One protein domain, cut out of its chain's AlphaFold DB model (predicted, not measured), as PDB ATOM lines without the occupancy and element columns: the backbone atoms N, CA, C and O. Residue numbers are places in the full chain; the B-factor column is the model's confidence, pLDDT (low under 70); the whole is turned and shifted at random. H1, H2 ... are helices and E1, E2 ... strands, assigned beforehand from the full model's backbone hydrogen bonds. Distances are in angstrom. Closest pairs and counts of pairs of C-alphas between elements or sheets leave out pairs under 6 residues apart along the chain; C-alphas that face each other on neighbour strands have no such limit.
ATOM      1  N   PRO A 371     -50.613  20.492 -38.600       87.00
ATOM      2  CA  PRO A 371     -51.972  19.962 -38.412       87.00
ATOM      3  C   PRO A 371     -52.678  19.587 -39.719       87.00
ATOM      4  O   PRO A 371     -53.343  18.559 -39.796       87.00
ATOM      5  N   TYR A 372     -52.483  20.397 -40.765       88.25
ATOM      6  CA  TYR A 372     -53.050  20.173 -42.095       88.25
ATOM      7  C   TYR A 372     -52.575  18.851 -42.718       88.25
ATOM      8  O   TYR A 372     -53.381  18.059 -43.207       88.25
ATOM      9  N   CYS A 373     -51.266  18.594 -42.682       90.69
ATOM     10  CA  CYS A 373     -50.699  17.358 -43.209       90.69
ATOM     11  C   CYS A 373     -51.000  16.163 -42.297       90.69
ATOM     12  O   CYS A 373     -51.311  15.083 -42.795       90.69
ATOM     13  N   PHE A 374     -50.944  16.356 -40.976       90.81
ATOM     14  CA  PHE A 374     -51.188  15.297 -40.000       90.81
ATOM     15  C   PHE A 374     -52.619  14.757 -40.073       90.81
ATOM     16  O   PHE A 374     -52.798  13.545 -40.112       90.81
ATOM     17  N   GLU A 375     -53.632  15.622 -40.181       90.12
ATOM     18  CA  GLU A 375     -55.032  15.201 -40.335       90.12
ATOM     19  C   GLU A 375     -55.254  14.380 -41.618       90.12
ATOM     20  O   GLU A 375     -55.936  13.355 -41.590       90.12
ATOM     21  N   ARG A 376     -54.625  14.769 -42.737       91.44
ATOM     22  CA  ARG A 376     -54.692  14.006 -43.998       91.44
ATOM     23  C   ARG A 376     -54.047  12.619 -43.870       91.44
ATOM     24  O   ARG A 376     -54.616  11.640 -44.345       91.44
ATOM     25  N   VAL A 377     -52.912  12.517 -43.178       92.06
ATOM     26  CA  VAL A 377     -52.237  11.236 -42.900       92.06
ATOM     27  C   VAL A 377     -53.015  10.383 -41.889       92.06
ATOM     28  O   VAL A 377     -53.122   9.171 -42.061       92.06
ATOM     29  N   ARG A 378     -53.637  10.997 -40.874       90.31
ATOM     30  CA  ARG A 378     -54.499  10.307 -39.904       90.31
ATOM     31  C   ARG A 378     -55.684   9.630 -40.594       90.31
ATOM     32  O   ARG A 378     -55.940   8.466 -40.316       90.31
ATOM     33  N   ARG A 379     -56.350  10.303 -41.542       91.12
ATOM     34  CA  ARG A 379     -57.436   9.704 -42.345       91.12
ATOM     35  C   ARG A 379     -56.968   8.484 -43.143       91.12
ATOM     36  O   ARG A 379     -57.680   7.489 -43.203       91.12
ATOM     37  N   GLN A 380     -55.766   8.535 -43.715       92.12
ATOM     38  CA  GLN A 380     -55.160   7.400 -44.423       92.12
ATOM     39  C   GLN A 380     -54.814   6.230 -43.486       92.12
ATOM     40  O   GLN A 380     -55.013   5.073 -43.853       92.12
ATOM     41  N   TRP A 381     -54.360   6.511 -42.263       90.81
ATOM     42  CA  TRP A 381     -54.192   5.491 -41.225       90.81
ATOM     43  C   TRP A 381     -55.530   4.879 -40.793       90.81
ATOM     44  O   TRP A 381     -55.654   3.660 -40.716       90.81
ATOM     45  N   ASP A 382     -56.544   5.706 -40.535       89.50
ATOM     46  CA  ASP A 382     -57.875   5.246 -40.132       89.50
ATOM     47  C   ASP A 382     -58.516   4.365 -41.219       89.50
ATOM     48  O   ASP A 382     -59.068   3.314 -40.900       89.50
ATOM     49  N   TYR A 383     -58.343   4.712 -42.500       86.19
ATOM     50  CA  TYR A 383     -58.772   3.865 -43.618       86.19
ATOM     51  C   TYR A 383     -58.018   2.523 -43.661       86.19
ATOM     52  O   TYR A 383     -58.629   1.469 -43.843       86.19
ATOM     53  N   HIS A 384     -56.696   2.534 -43.442       88.25
ATOM     54  CA  HIS A 384     -55.910   1.301 -43.336       88.25
ATOM     55  C   HIS A 384     -56.415   0.389 -42.202       88.25
ATOM     56  O   HIS A 384     -56.533  -0.816 -42.420       88.25
ATOM     57  N   ILE A 385     -56.750   0.936 -41.031       88.88
ATOM     58  CA  ILE A 385     -57.273   0.145 -39.907       88.88
ATOM     59  C   ILE A 385     -58.646  -0.464 -40.222       88.88
ATOM     60  O   ILE A 385     -58.865  -1.630 -39.900       88.88
ATOM     61  N   SER A 386     -59.548   0.280 -40.869       87.25
ATOM     62  CA  SER A 386     -60.897  -0.214 -41.181       87.25
ATOM     63  C   SER A 386     -60.932  -1.275 -42.289       87.25
ATOM     64  O   SER A 386     -61.675  -2.243 -42.164       87.25
ATOM     65  N   TYR A 387     -60.142  -1.116 -43.360       84.12
ATOM     66  CA  TYR A 387     -60.272  -1.929 -44.587       84.12
ATOM     67  C   TYR A 387     -59.003  -2.709 -44.961       84.12
ATOM     68  O   TYR A 387     -59.050  -3.702 -45.687       84.12
ATOM     69  N   GLY A 388     -57.841  -2.311 -44.438       83.06
ATOM     70  CA  GLY A 388     -56.550  -2.908 -44.787       83.06
ATOM     71  C   GLY A 388     -56.343  -4.341 -44.291       83.06
ATOM     72  O   GLY A 388     -55.343  -4.966 -44.656       83.06
ATOM     73  N   ALA A 389     -57.263  -4.883 -43.489       82.81
ATOM     74  CA  ALA A 389     -57.259  -6.277 -43.047       82.81
ATOM     75  C   ALA A 389     -57.392  -7.262 -44.225       82.81
ATOM     76  O   ALA A 389     -56.662  -8.254 -44.272       82.81
ATOM     77  N   GLU A 390     -58.224  -6.946 -45.220       82.38
ATOM     78  CA  GLU A 390     -58.520  -7.832 -46.357       82.38
ATOM     79  C   GLU A 390     -57.420  -7.828 -47.431       82.38
ATOM     80  O   GLU A 390     -57.257  -8.799 -48.170       82.38
ATOM     81  N   TRP A 391     -56.630  -6.751 -47.505       87.06
ATOM     82  CA  TRP A 391     -55.623  -6.552 -48.550       87.06
ATOM     83  C   TRP A 391     -54.496  -7.588 -48.474       87.06
ATOM     84  O   TRP A 391     -53.862  -7.766 -47.426       87.06
ATOM     85  N   ARG A 392     -54.223  -8.242 -49.606       88.00
ATOM     86  CA  ARG A 392     -53.143  -9.220 -49.787       88.00
ATOM     87  C   ARG A 392     -52.075  -8.622 -50.700       88.00
ATOM     88  O   ARG A 392     -52.408  -8.004 -51.707       88.00
ATOM     89  N   TRP A 393     -50.807  -8.820 -50.362       90.44
ATOM     90  CA  TRP A 393     -49.671  -8.237 -51.076       90.44
ATOM     91  C   TRP A 393     -48.791  -9.342 -51.663       90.44
ATOM     92  O   TRP A 393     -48.360 -10.233 -50.935       90.44
ATOM     93  N   HIS A 394     -48.507  -9.272 -52.964       90.44
ATOM     94  CA  HIS A 394     -47.453 -10.068 -53.590       90.44
ATOM     95  C   HIS A 394     -46.123  -9.326 -53.447       90.44
ATOM     96  O   HIS A 394     -46.038  -8.157 -53.820       90.44
ATOM     97  N   TYR A 395     -45.110  -9.998 -52.907       91.62
ATOM     98  CA  TYR A 395     -43.764  -9.455 -52.735       91.62
ATOM     99  C   TYR A 395     -42.844  -9.863 -53.892       91.62
ATOM    100  O   TYR A 395     -42.860 -11.015 -54.325       91.62
ATOM    101  N   SER A 396     -42.012  -8.929 -54.344       90.56
ATOM    102  CA  SER A 396     -40.893  -9.171 -55.253       90.56
ATOM    103  C   SER A 396     -39.725  -8.253 -54.889       90.56
ATOM    104  O   SER A 396     -39.880  -7.031 -54.902       90.56
ATOM    105  N   ALA A 397     -38.558  -8.827 -54.599       87.69
ATOM    106  CA  ALA A 397     -37.320  -8.067 -54.450       87.69
ATOM    107  C   ALA A 397     -36.860  -7.528 -55.814       87.69
ATOM    108  O   ALA A 397     -36.853  -8.272 -56.796       87.69
ATOM    109  N   THR A 398     -36.432  -6.266 -55.882       84.00
ATOM    110  CA  THR A 398     -35.753  -5.697 -57.057       84.00
ATOM    111  C   THR A 398     -34.459  -4.990 -56.636       84.00
ATOM    112  O   THR A 398     -34.322  -4.597 -55.474       84.00
ATOM    113  N   PRO A 399     -33.508  -4.740 -57.559       77.88
ATOM    114  CA  PRO A 399     -32.325  -3.918 -57.271       77.88
ATOM    115  C   PRO A 399     -32.653  -2.482 -56.822       77.88
ATOM    116  O   PRO A 399     -31.796  -1.791 -56.283       77.88
ATOM    117  N   THR A 400     -33.890  -2.032 -57.056       77.50
ATOM    118  CA  THR A 400     -34.410  -0.701 -56.716       77.50
ATOM    119  C   THR A 400     -35.257  -0.668 -55.439       77.50
ATOM    120  O   THR A 400     -35.707   0.411 -55.059       77.50
ATOM    121  N   GLY A 401     -35.473  -1.804 -54.763       85.31
ATOM    122  CA  GLY A 401     -36.173  -1.876 -53.477       85.31
ATOM    123  C   GLY A 401     -37.058  -3.113 -53.304       85.31
ATOM    124  O   GLY A 401     -37.169  -3.977 -54.171       85.31
ATOM    125  N   ASP A 402     -37.735  -3.185 -52.162       90.56
ATOM    126  CA  ASP A 402     -38.749  -4.204 -51.901       90.56
ATOM    127  C   ASP A 402     -40.083  -3.766 -52.527       90.56
ATOM    128  O   ASP A 402     -40.699  -2.795 -52.074       90.56
ATOM    129  N   VAL A 403     -40.548  -4.467 -53.565       91.19
ATOM    130  CA  VAL A 403     -41.798  -4.135 -54.266       91.19
ATOM    131  C   VAL A 403     -42.942  -5.014 -53.762       91.19
ATOM    132  O   VAL A 403     -42.843  -6.240 -53.732       91.19
ATOM    133  N   TYR A 404     -44.059  -4.379 -53.410       91.75
ATOM    134  CA  TYR A 404     -45.289  -5.022 -52.959       91.75
ATOM    135  C   TYR A 404     -46.445  -4.620 -53.878       91.75
ATOM    136  O   TYR A 404     -46.786  -3.440 -53.988       91.75
ATOM    137  N   LYS A 405     -47.072  -5.599 -54.535       90.06
ATOM    138  CA  LYS A 405     -48.180  -5.392 -55.485       90.06
ATOM    139  C   LYS A 405     -49.500  -5.865 -54.877       90.06
ATOM    140  O   LYS A 405     -49.578  -6.988 -54.373       90.06
ATOM    141  N   LEU A 406     -50.530  -5.020 -54.902       87.69
ATOM    142  CA  LEU A 406     -51.826  -5.319 -54.288       87.69
ATOM    143  C   LEU A 406     -52.582  -6.379 -55.103       87.69
ATOM    144  O   LEU A 406     -52.937  -6.155 -56.260       87.69
ATOM    145  N   ALA A 407     -52.872  -7.522 -54.487       76.81
ATOM    146  CA  ALA A 407     -53.675  -8.573 -55.096       76.81
ATOM    147  C   ALA A 407     -55.168  -8.215 -55.005       76.81
ATOM    148  O   ALA A 407     -55.771  -8.296 -53.935       76.81
ATOM    149  N   SER A 408     -55.769  -7.824 -56.130       66.94
ATOM    150  CA  SER A 408     -57.201  -7.518 -56.237       66.94
ATOM    151  C   SER A 408     -57.762  -7.964 -57.587       66.94
ATOM    152  O   SER A 408     -57.143  -7.743 -58.628       66.94
ATOM    153  N   ALA A 409     -58.970  -8.534 -57.566       47.28
ATOM    154  CA  ALA A 409     -59.697  -8.985 -58.754       47.28
ATOM    155  C   ALA A 409     -60.057  -7.847 -59.733       47.28
ATOM    156  O   ALA A 409     -60.359  -8.108 -60.894       47.28
ATOM    157  N   ILE A 410     -60.012  -6.586 -59.283       46.97
ATOM    158  CA  ILE A 410     -60.430  -5.405 -60.059       46.97
ATOM    159  C   ILE A 410     -59.239  -4.754 -60.807       46.97
ATOM    160  O   ILE A 410     -59.413  -3.782 -61.542       46.97
ATOM    161  N   GLY A 411     -58.020  -5.300 -60.681       47.25
ATOM    162  CA  GLY A 411     -56.855  -4.831 -61.449       47.25
ATOM    163  C   GLY A 411     -56.421  -3.410 -61.076       47.25
ATOM    164  O   GLY A 411     -56.166  -2.576 -61.942       47.25
ATOM    165  N   THR A 412     -56.370  -3.122 -59.773       58.28
ATOM    166  CA  THR A 412     -56.153  -1.774 -59.210       58.28
ATOM    167  C   THR A 412     -54.806  -1.160 -59.588       58.28
ATOM    168  O   THR A 412     -54.660   0.063 -59.594       58.28
ATOM    169  N   GLY A 413     -53.821  -2.008 -59.903       72.00
ATOM    170  CA  GLY A 413     -52.463  -1.607 -60.256       72.00
ATOM    171  C   GLY A 413     -51.708  -0.930 -59.111       72.00
ATOM    172  O   GLY A 413     -50.733  -0.237 -59.379       72.00
ATOM    173  N   VAL A 414     -52.165  -1.073 -57.860       85.75
ATOM    174  CA  VAL A 414     -51.525  -0.424 -56.710       85.75
ATOM    175  C   VAL A 414     -50.227  -1.145 -56.364       85.75
ATOM    176  O   VAL A 414     -50.226  -2.318 -55.990       85.75
ATOM    177  N   GLU A 415     -49.128  -0.406 -56.452       89.31
ATOM    178  CA  GLU A 415     -47.785  -0.874 -56.127       89.31
ATOM    179  C   GLU A 415     -47.174   0.034 -55.058       89.31
ATOM    180  O   GLU A 415     -47.332   1.262 -55.083       89.31
ATOM    181  N   VAL A 416     -46.495  -0.590 -54.099       90.88
ATOM    182  CA  VAL A 416     -45.686   0.043 -53.059       90.88
ATOM    183  C   VAL A 416     -44.237  -0.371 -53.289       90.88
ATOM    184  O   VAL A 416     -43.951  -1.562 -53.376       90.88
ATOM    185  N   VAL A 417     -43.330   0.600 -53.367       90.19
ATOM    186  CA  VAL A 417     -41.881   0.369 -53.440       90.19
ATOM    187  C   VAL A 417     -41.268   0.875 -52.142       90.19
ATOM    188  O   VAL A 417     -41.366   2.064 -51.822       90.19
ATOM    189  N   TRP A 418     -40.669  -0.034 -51.382       87.62
ATOM    190  CA  TRP A 418     -40.052   0.258 -50.096       87.62
ATOM    191  C   TRP A 418     -38.531   0.245 -50.230       87.62
ATOM    192  O   TRP A 418     -37.927  -0.794 -50.495       87.62
ATOM    193  N   VAL A 419     -37.909   1.403 -50.011       83.25
ATOM    194  CA  VAL A 419     -36.455   1.584 -50.078       83.25
ATOM    195  C   VAL A 419     -35.949   1.887 -48.663       83.25
ATOM    196  O   VAL A 419     -36.326   2.913 -48.091       83.25
ATOM    197  N   PRO A 420     -35.149   1.003 -48.037       72.44
ATOM    198  CA  PRO A 420     -34.605   1.259 -46.705       72.44
ATOM    199  C   PRO A 420     -33.763   2.544 -46.674       72.44
ATOM    200  O   PRO A 420     -32.810   2.682 -47.433       72.44
ATOM    201  N   GLY A 421     -34.112   3.477 -45.782       71.00
ATOM    202  CA  GLY A 421     -33.421   4.764 -45.630       71.00
ATOM    203  C   GLY A 421     -33.847   5.883 -46.594       71.00
ATOM    204  O   GLY A 421     -33.340   6.993 -46.448       71.00
ATOM    205  N   ASP A 422     -34.780   5.636 -47.520       77.38
ATOM    206  CA  ASP A 422     -35.294   6.635 -48.473       77.38
ATOM    207  C   ASP A 422     -36.840   6.727 -48.423       77.38
ATOM    208  O   ASP A 422     -37.511   6.035 -47.649       77.38
ATOM    209  N   VAL A 423     -37.428   7.625 -49.213       75.75
ATOM    210  CA  VAL A 423     -38.866   7.915 -49.246       75.75
ATOM    211  C   VAL A 423     -39.639   6.766 -49.897       75.75
ATOM    212  O   VAL A 423     -39.677   6.629 -51.119       75.75
ATOM    213  N   CYS A 424     -40.342   5.980 -49.079       82.94
ATOM    214  CA  CYS A 424     -41.238   4.928 -49.557       82.94
ATOM    215  C   CYS A 424     -42.285   5.464 -50.545       82.94
ATOM    216  O   CYS A 424     -43.022   6.420 -50.268       82.94
ATOM    217  N   MET A 425     -42.377   4.810 -51.702       88.56
ATOM    218  CA  MET A 425     -43.247   5.218 -52.796       88.56
ATOM    219  C   MET A 425     -44.485   4.330 -52.887       88.56
ATOM    220  O   MET A 425     -44.452   3.131 -52.631       88.56
ATOM    221  N   CYS A 426     -45.593   4.926 -53.313       90.50
ATOM    222  CA  CYS A 426     -46.791   4.219 -53.737       90.50
ATOM    223  C   CYS A 426     -47.379   4.970 -54.929       90.50
ATOM    224  O   CYS A 426     -47.408   6.200 -54.926       90.50
ATOM    225  N   ASN A 427     -47.859   4.246 -55.936       88.56
ATOM    226  CA  ASN A 427     -48.425   4.830 -57.155       88.56
ATOM    227  C   ASN A 427     -49.904   5.274 -57.014       88.56
ATOM    228  O   ASN A 427     -50.535   5.675 -57.994       88.56
ATOM    229  N   CYS A 428     -50.481   5.231 -55.804       88.38
ATOM    230  CA  CYS A 428     -51.838   5.721 -55.569       88.38
ATOM    231  C   CYS A 428     -51.917   7.260 -55.624       88.38
ATOM    232  O   CYS A 428     -50.965   7.962 -55.279       88.38
ATOM    233  N   LEU A 429     -53.087   7.798 -56.000       88.31
ATOM    234  CA  LEU A 429     -53.291   9.245 -56.191       88.31
ATOM    235  C   LEU A 429     -52.861  10.078 -54.976       88.31
ATOM    236  O   LEU A 429     -52.239  11.125 -55.154       88.31
ATOM    237  N   PHE A 430     -53.156   9.613 -53.758       91.50
ATOM    238  CA  PHE A 430     -52.790  10.330 -52.540       91.50
ATOM    239  C   PHE A 430     -51.269  10.454 -52.386       91.50
ATOM    240  O   PHE A 430     -50.765  11.569 -52.253       91.50
ATOM    241  N   GLN A 431     -50.530   9.342 -52.455       91.25
ATOM    242  CA  GLN A 431     -49.073   9.358 -52.289       91.25
ATOM    243  C   GLN A 431     -48.391  10.121 -53.433       91.25
ATOM    244  O   GLN A 431     -47.526  10.950 -53.162       91.25
ATOM    245  N   VAL A 432     -48.801   9.906 -54.689       90.88
ATOM    246  CA  VAL A 432     -48.178  10.574 -55.846       90.88
ATOM    247  C   VAL A 432     -48.408  12.084 -55.802       90.88
ATOM    248  O   VAL A 432     -47.454  12.853 -55.888       90.88
ATOM    249  N   SER A 433     -49.653  12.533 -55.613       91.50
ATOM    250  CA  SER A 433     -49.964  13.966 -55.652       91.50
ATOM    251  C   SER A 433     -49.531  14.729 -54.395       91.50
ATOM    252  O   SER A 433     -49.323  15.940 -54.482       91.50
ATOM    253  N   THR A 434     -49.357  14.061 -53.240       92.81
ATOM    254  CA  THR A 434     -49.007  14.730 -51.970       92.81
ATOM    255  C   THR A 434     -47.641  14.391 -51.389       92.81
ATOM    256  O   THR A 434     -47.117  15.236 -50.677       92.81
ATOM    257  N   ARG A 435     -47.038  13.223 -51.642       93.12
ATOM    258  CA  ARG A 435     -45.855  12.705 -50.910       93.12
ATOM    259  C   ARG A 435     -46.052  12.565 -49.383       93.12
ATOM    260  O   ARG A 435     -45.076  12.549 -48.634       93.12
ATOM    261  N   LEU A 436     -47.300  12.487 -48.913       93.69
ATOM    262  CA  LEU A 436     -47.654  12.161 -47.524       93.69
ATOM    263  C   LEU A 436     -48.013  10.669 -47.408       93.69
ATOM    264  O   LEU A 436     -48.664  10.172 -48.326       93.69
ATOM    265  N   PRO A 437     -47.666   9.975 -46.302       92.38
ATOM    266  CA  PRO A 437     -47.925   8.542 -46.139       92.38
ATOM    267  C   PRO A 437     -49.386   8.132 -46.361       92.38
ATOM    268  O   PRO A 437     -50.297   8.638 -45.700       92.38
ATOM    269  N   CYS A 438     -49.595   7.203 -47.293       92.94
ATOM    270  CA  CYS A 438     -50.908   6.687 -47.665       92.94
ATOM    271  C   CYS A 438     -51.289   5.386 -46.934       92.94
ATOM    272  O   CYS A 438     -50.453   4.673 -46.374       92.94
ATOM    273  N   GLN A 439     -52.570   5.031 -47.023       91.88
ATOM    274  CA  GLN A 439     -53.155   3.813 -46.454       91.88
ATOM    275  C   GLN A 439     -52.436   2.523 -46.899       91.88
ATOM    276  O   GLN A 439     -52.295   1.581 -46.120       91.88
ATOM    277  N   HIS A 440     -51.930   2.485 -48.135       91.44
ATOM    278  CA  HIS A 440     -51.210   1.331 -48.680       91.44
ATOM    279  C   HIS A 440     -49.801   1.194 -48.092       91.44
ATOM    280  O   HIS A 440     -49.393   0.079 -47.773       91.44
ATOM    281  N   LEU A 441     -49.092   2.313 -47.872       91.31
ATOM    282  CA  LEU A 441     -47.808   2.295 -47.164       91.31
ATOM    283  C   LEU A 441     -47.989   1.775 -45.739       91.31
ATOM    284  O   LEU A 441     -47.239   0.896 -45.330       91.31
ATOM    285  N   PHE A 442     -49.012   2.239 -45.016       91.31
ATOM    286  CA  PHE A 442     -49.314   1.717 -43.680       91.31
ATOM    287  C   PHE A 442     -49.662   0.221 -43.696       91.31
ATOM    288  O   PHE A 442     -49.186  -0.517 -42.839       91.31
ATOM    289  N   SER A 443     -50.396  -0.257 -44.708       90.94
ATOM    290  CA  SER A 443     -50.691  -1.686 -44.868       90.94
ATOM    291  C   SER A 443     -49.437  -2.543 -45.062       90.94
ATOM    292  O   SER A 443     -49.296  -3.553 -44.378       90.94
ATOM    293  N   VAL A 444     -48.508  -2.135 -45.932       90.94
ATOM    294  CA  VAL A 444     -47.234  -2.849 -46.140       90.94
ATOM    295  C   VAL A 444     -46.339  -2.757 -44.900       90.94
ATOM    296  O   VAL A 444     -45.795  -3.767 -44.457       90.94
ATOM    297  N   MET A 445     -46.238  -1.571 -44.296       89.56
ATOM    298  CA  MET A 445     -45.467  -1.312 -43.076       89.56
ATOM    299  C   MET A 445     -45.892  -2.243 -41.928       89.56
ATOM    300  O   MET A 445     -45.051  -2.926 -41.345       89.56
ATOM    301  N   VAL A 446     -47.198  -2.330 -41.651       88.38
ATOM    302  CA  VAL A 446     -47.744  -3.142 -40.552       88.38
ATOM    303  C   VAL A 446     -47.800  -4.633 -40.906       88.38
ATOM    304  O   VAL A 446     -47.372  -5.457 -40.106       88.38
ATOM    305  N   LYS A 447     -48.316  -5.011 -42.085       87.81
ATOM    306  CA  LYS A 447     -48.608  -6.427 -42.414       87.81
ATOM    307  C   LYS A 447     -47.442  -7.183 -43.052       87.81
ATOM    308  O   LYS A 447     -47.459  -8.409 -43.039       87.81
ATOM    309  N   CYS A 448     -46.483  -6.483 -43.662       89.00
ATOM    310  CA  CYS A 448     -45.428  -7.098 -44.476       89.00
ATOM    311  C   CYS A 448     -44.002  -6.783 -44.000       89.00
ATOM    312  O   CYS A 448     -43.070  -7.427 -44.478       89.00
ATOM    313  N   ARG A 449     -43.816  -5.815 -43.089       87.12
ATOM    314  CA  ARG A 449     -42.502  -5.456 -42.518       87.12
ATOM    315  C   ARG A 449     -42.432  -5.476 -40.986       87.12
ATOM    316  O   ARG A 449     -41.359  -5.217 -40.457       87.12
ATOM    317  N   ASP A 450     -43.545  -5.750 -40.302       85.12
ATOM    318  CA  ASP A 450     -43.678  -5.688 -38.834       85.12
ATOM    319  C   ASP A 450     -43.141  -4.375 -38.225       85.12
ATOM    320  O   ASP A 450     -42.418  -4.343 -37.230       85.12
ATOM    321  N   MET A 451     -43.464  -3.250 -38.871       85.12
ATOM    322  CA  MET A 451     -43.075  -1.910 -38.431       85.12
ATOM    323  C   MET A 451     -44.284  -1.214 -37.773       85.12
ATOM    324  O   MET A 451     -45.145  -0.682 -38.473       85.12
ATOM    325  N   PRO A 452     -44.393  -1.180 -36.429       77.44
ATOM    326  CA  PRO A 452     -45.558  -0.616 -35.739       77.44
ATOM    327  C   PRO A 452     -45.574   0.923 -35.672       77.44
ATOM    328  O   PRO A 452     -46.546   1.500 -35.188       77.44
ATOM    329  N   VAL A 453     -44.513   1.602 -36.120       83.00
ATOM    330  CA  VAL A 453     -44.381   3.069 -36.133       83.00
ATOM    331  C   VAL A 453     -43.755   3.496 -37.460       83.00
ATOM    332  O   VAL A 453     -42.806   2.868 -37.921       83.00
ATOM    333  N   PHE A 454     -44.274   4.569 -38.064       85.75
ATOM    334  CA  PHE A 454     -43.721   5.112 -39.307       85.75
ATOM    335  C   PHE A 454     -42.425   5.894 -39.046       85.75
ATOM    336  O   PHE A 454     -42.415   6.822 -38.231       85.75
ATOM    337  N   ASP A 455     -41.354   5.559 -39.768       85.56
ATOM    338  CA  ASP A 455     -40.076   6.267 -39.686       85.56
ATOM    339  C   ASP A 455     -40.153   7.633 -40.385       85.56
ATOM    340  O   ASP A 455     -40.368   7.749 -41.591       85.56
ATOM    341  N   VAL A 456     -39.942   8.698 -39.616       87.19
ATOM    342  CA  VAL A 456     -40.026  10.076 -40.105       87.19
ATOM    343  C   VAL A 456     -38.849  10.441 -41.025       87.19
ATOM    344  O   VAL A 456     -38.956  11.425 -41.756       87.19
ATOM    345  N   ALA A 457     -37.773   9.648 -41.084       85.19
ATOM    346  CA  ALA A 457     -36.751   9.803 -42.124       85.19
ATOM    347  C   ALA A 457     -37.318   9.561 -43.539       85.19
ATOM    348  O   ALA A 457     -36.916  10.239 -44.482       85.19
ATOM    349  N   GLN A 458     -38.322   8.684 -43.673       84.19
ATOM    350  CA  GLN A 458     -39.005   8.386 -44.941       84.19
ATOM    351  C   GLN A 458     -40.052   9.446 -45.335       84.19
ATOM    352  O   GLN A 458     -40.689   9.343 -46.386       84.19
ATOM    353  N   LEU A 459     -40.279  10.470 -44.503       88.50
ATOM    354  CA  LEU A 459     -41.224  11.546 -44.794       88.50
ATOM    355  C   LEU A 459     -40.591  12.593 -45.722       88.50
ATOM    356  O   LEU A 459     -39.587  13.219 -45.385       88.50
TER     357      LEU A 459
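AT A GLANCE: This is residues 371 to 459 of the 1221 residues of the protein "MULE domain-containing protein" of Phytophthora parasitica (strain INRA-310) (UniProt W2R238). A small sheet of three strands, E1 E2 E3, has the helix H3 across one face, and the long helix H1 meets H3 on the way from the sheet to the far end of the domain. The short helix H2 is off the sheet, near H1 and H3. The printed part has 89 residues, with three named helices and three named strands in the order H1 E1 E2 E3 H2 H3; the sheet, ordered E1 - E2 - E3, is antiparallel, and the class is mixed, helices and strands. The whole is compact, with a radius of gyration of the C-alphas of 12.3 A and spans of 35 by 29 by 25 A.

IN THESE COORDINATES: E1 is residues 392 to 398, 19.2 A long; E2 is residues 401 to 407, 18.8 A; E3 is residues 415 to 418, 9.9 A. H1, residues 371 to 387, begins at C-alpha 371 (-51.972, 19.962, -38.412) and is 24.2 A long. H2 is residues 429 to 434, 8.1 A. H3, residues 439 to 448, is 13.5 A long and ends at C-alpha 448 (-45.428, -7.098, -44.476).

HOW THE PARTS SIT: E1 E2 E3 form a meander, each strand the antiparallel neighbour of the one before, in two hairpins. N 396 and O 403 are 2.9 A apart, N 404 and O 416 2.8 A, both within hydrogen-bond range. H3 makes two layers with the sheet, a helix on one face, at a height of 9.1 A; it runs across the strands, at 75 degrees to E2 on the local plane. The closest C-alphas of H3 and E3, Leu 441 and Val 416, are 6.7 A apart. H1 touches H3 with residues 380 to 384 alone, the closest C-alphas being Gln 380 and Gln 439, 4.6 A, at a steep tilt of 55 degrees. Every O i to N i+4 pair is within hydrogen-bond range in H2 and H3, and 12 of 13 in H1.

THE WHOLE: The farthest C-alphas, Pro 371 and Pro 399, are 36.2 A apart. The printed part has no cut and no long link. Residues 408 to 412 have pLDDT under 70.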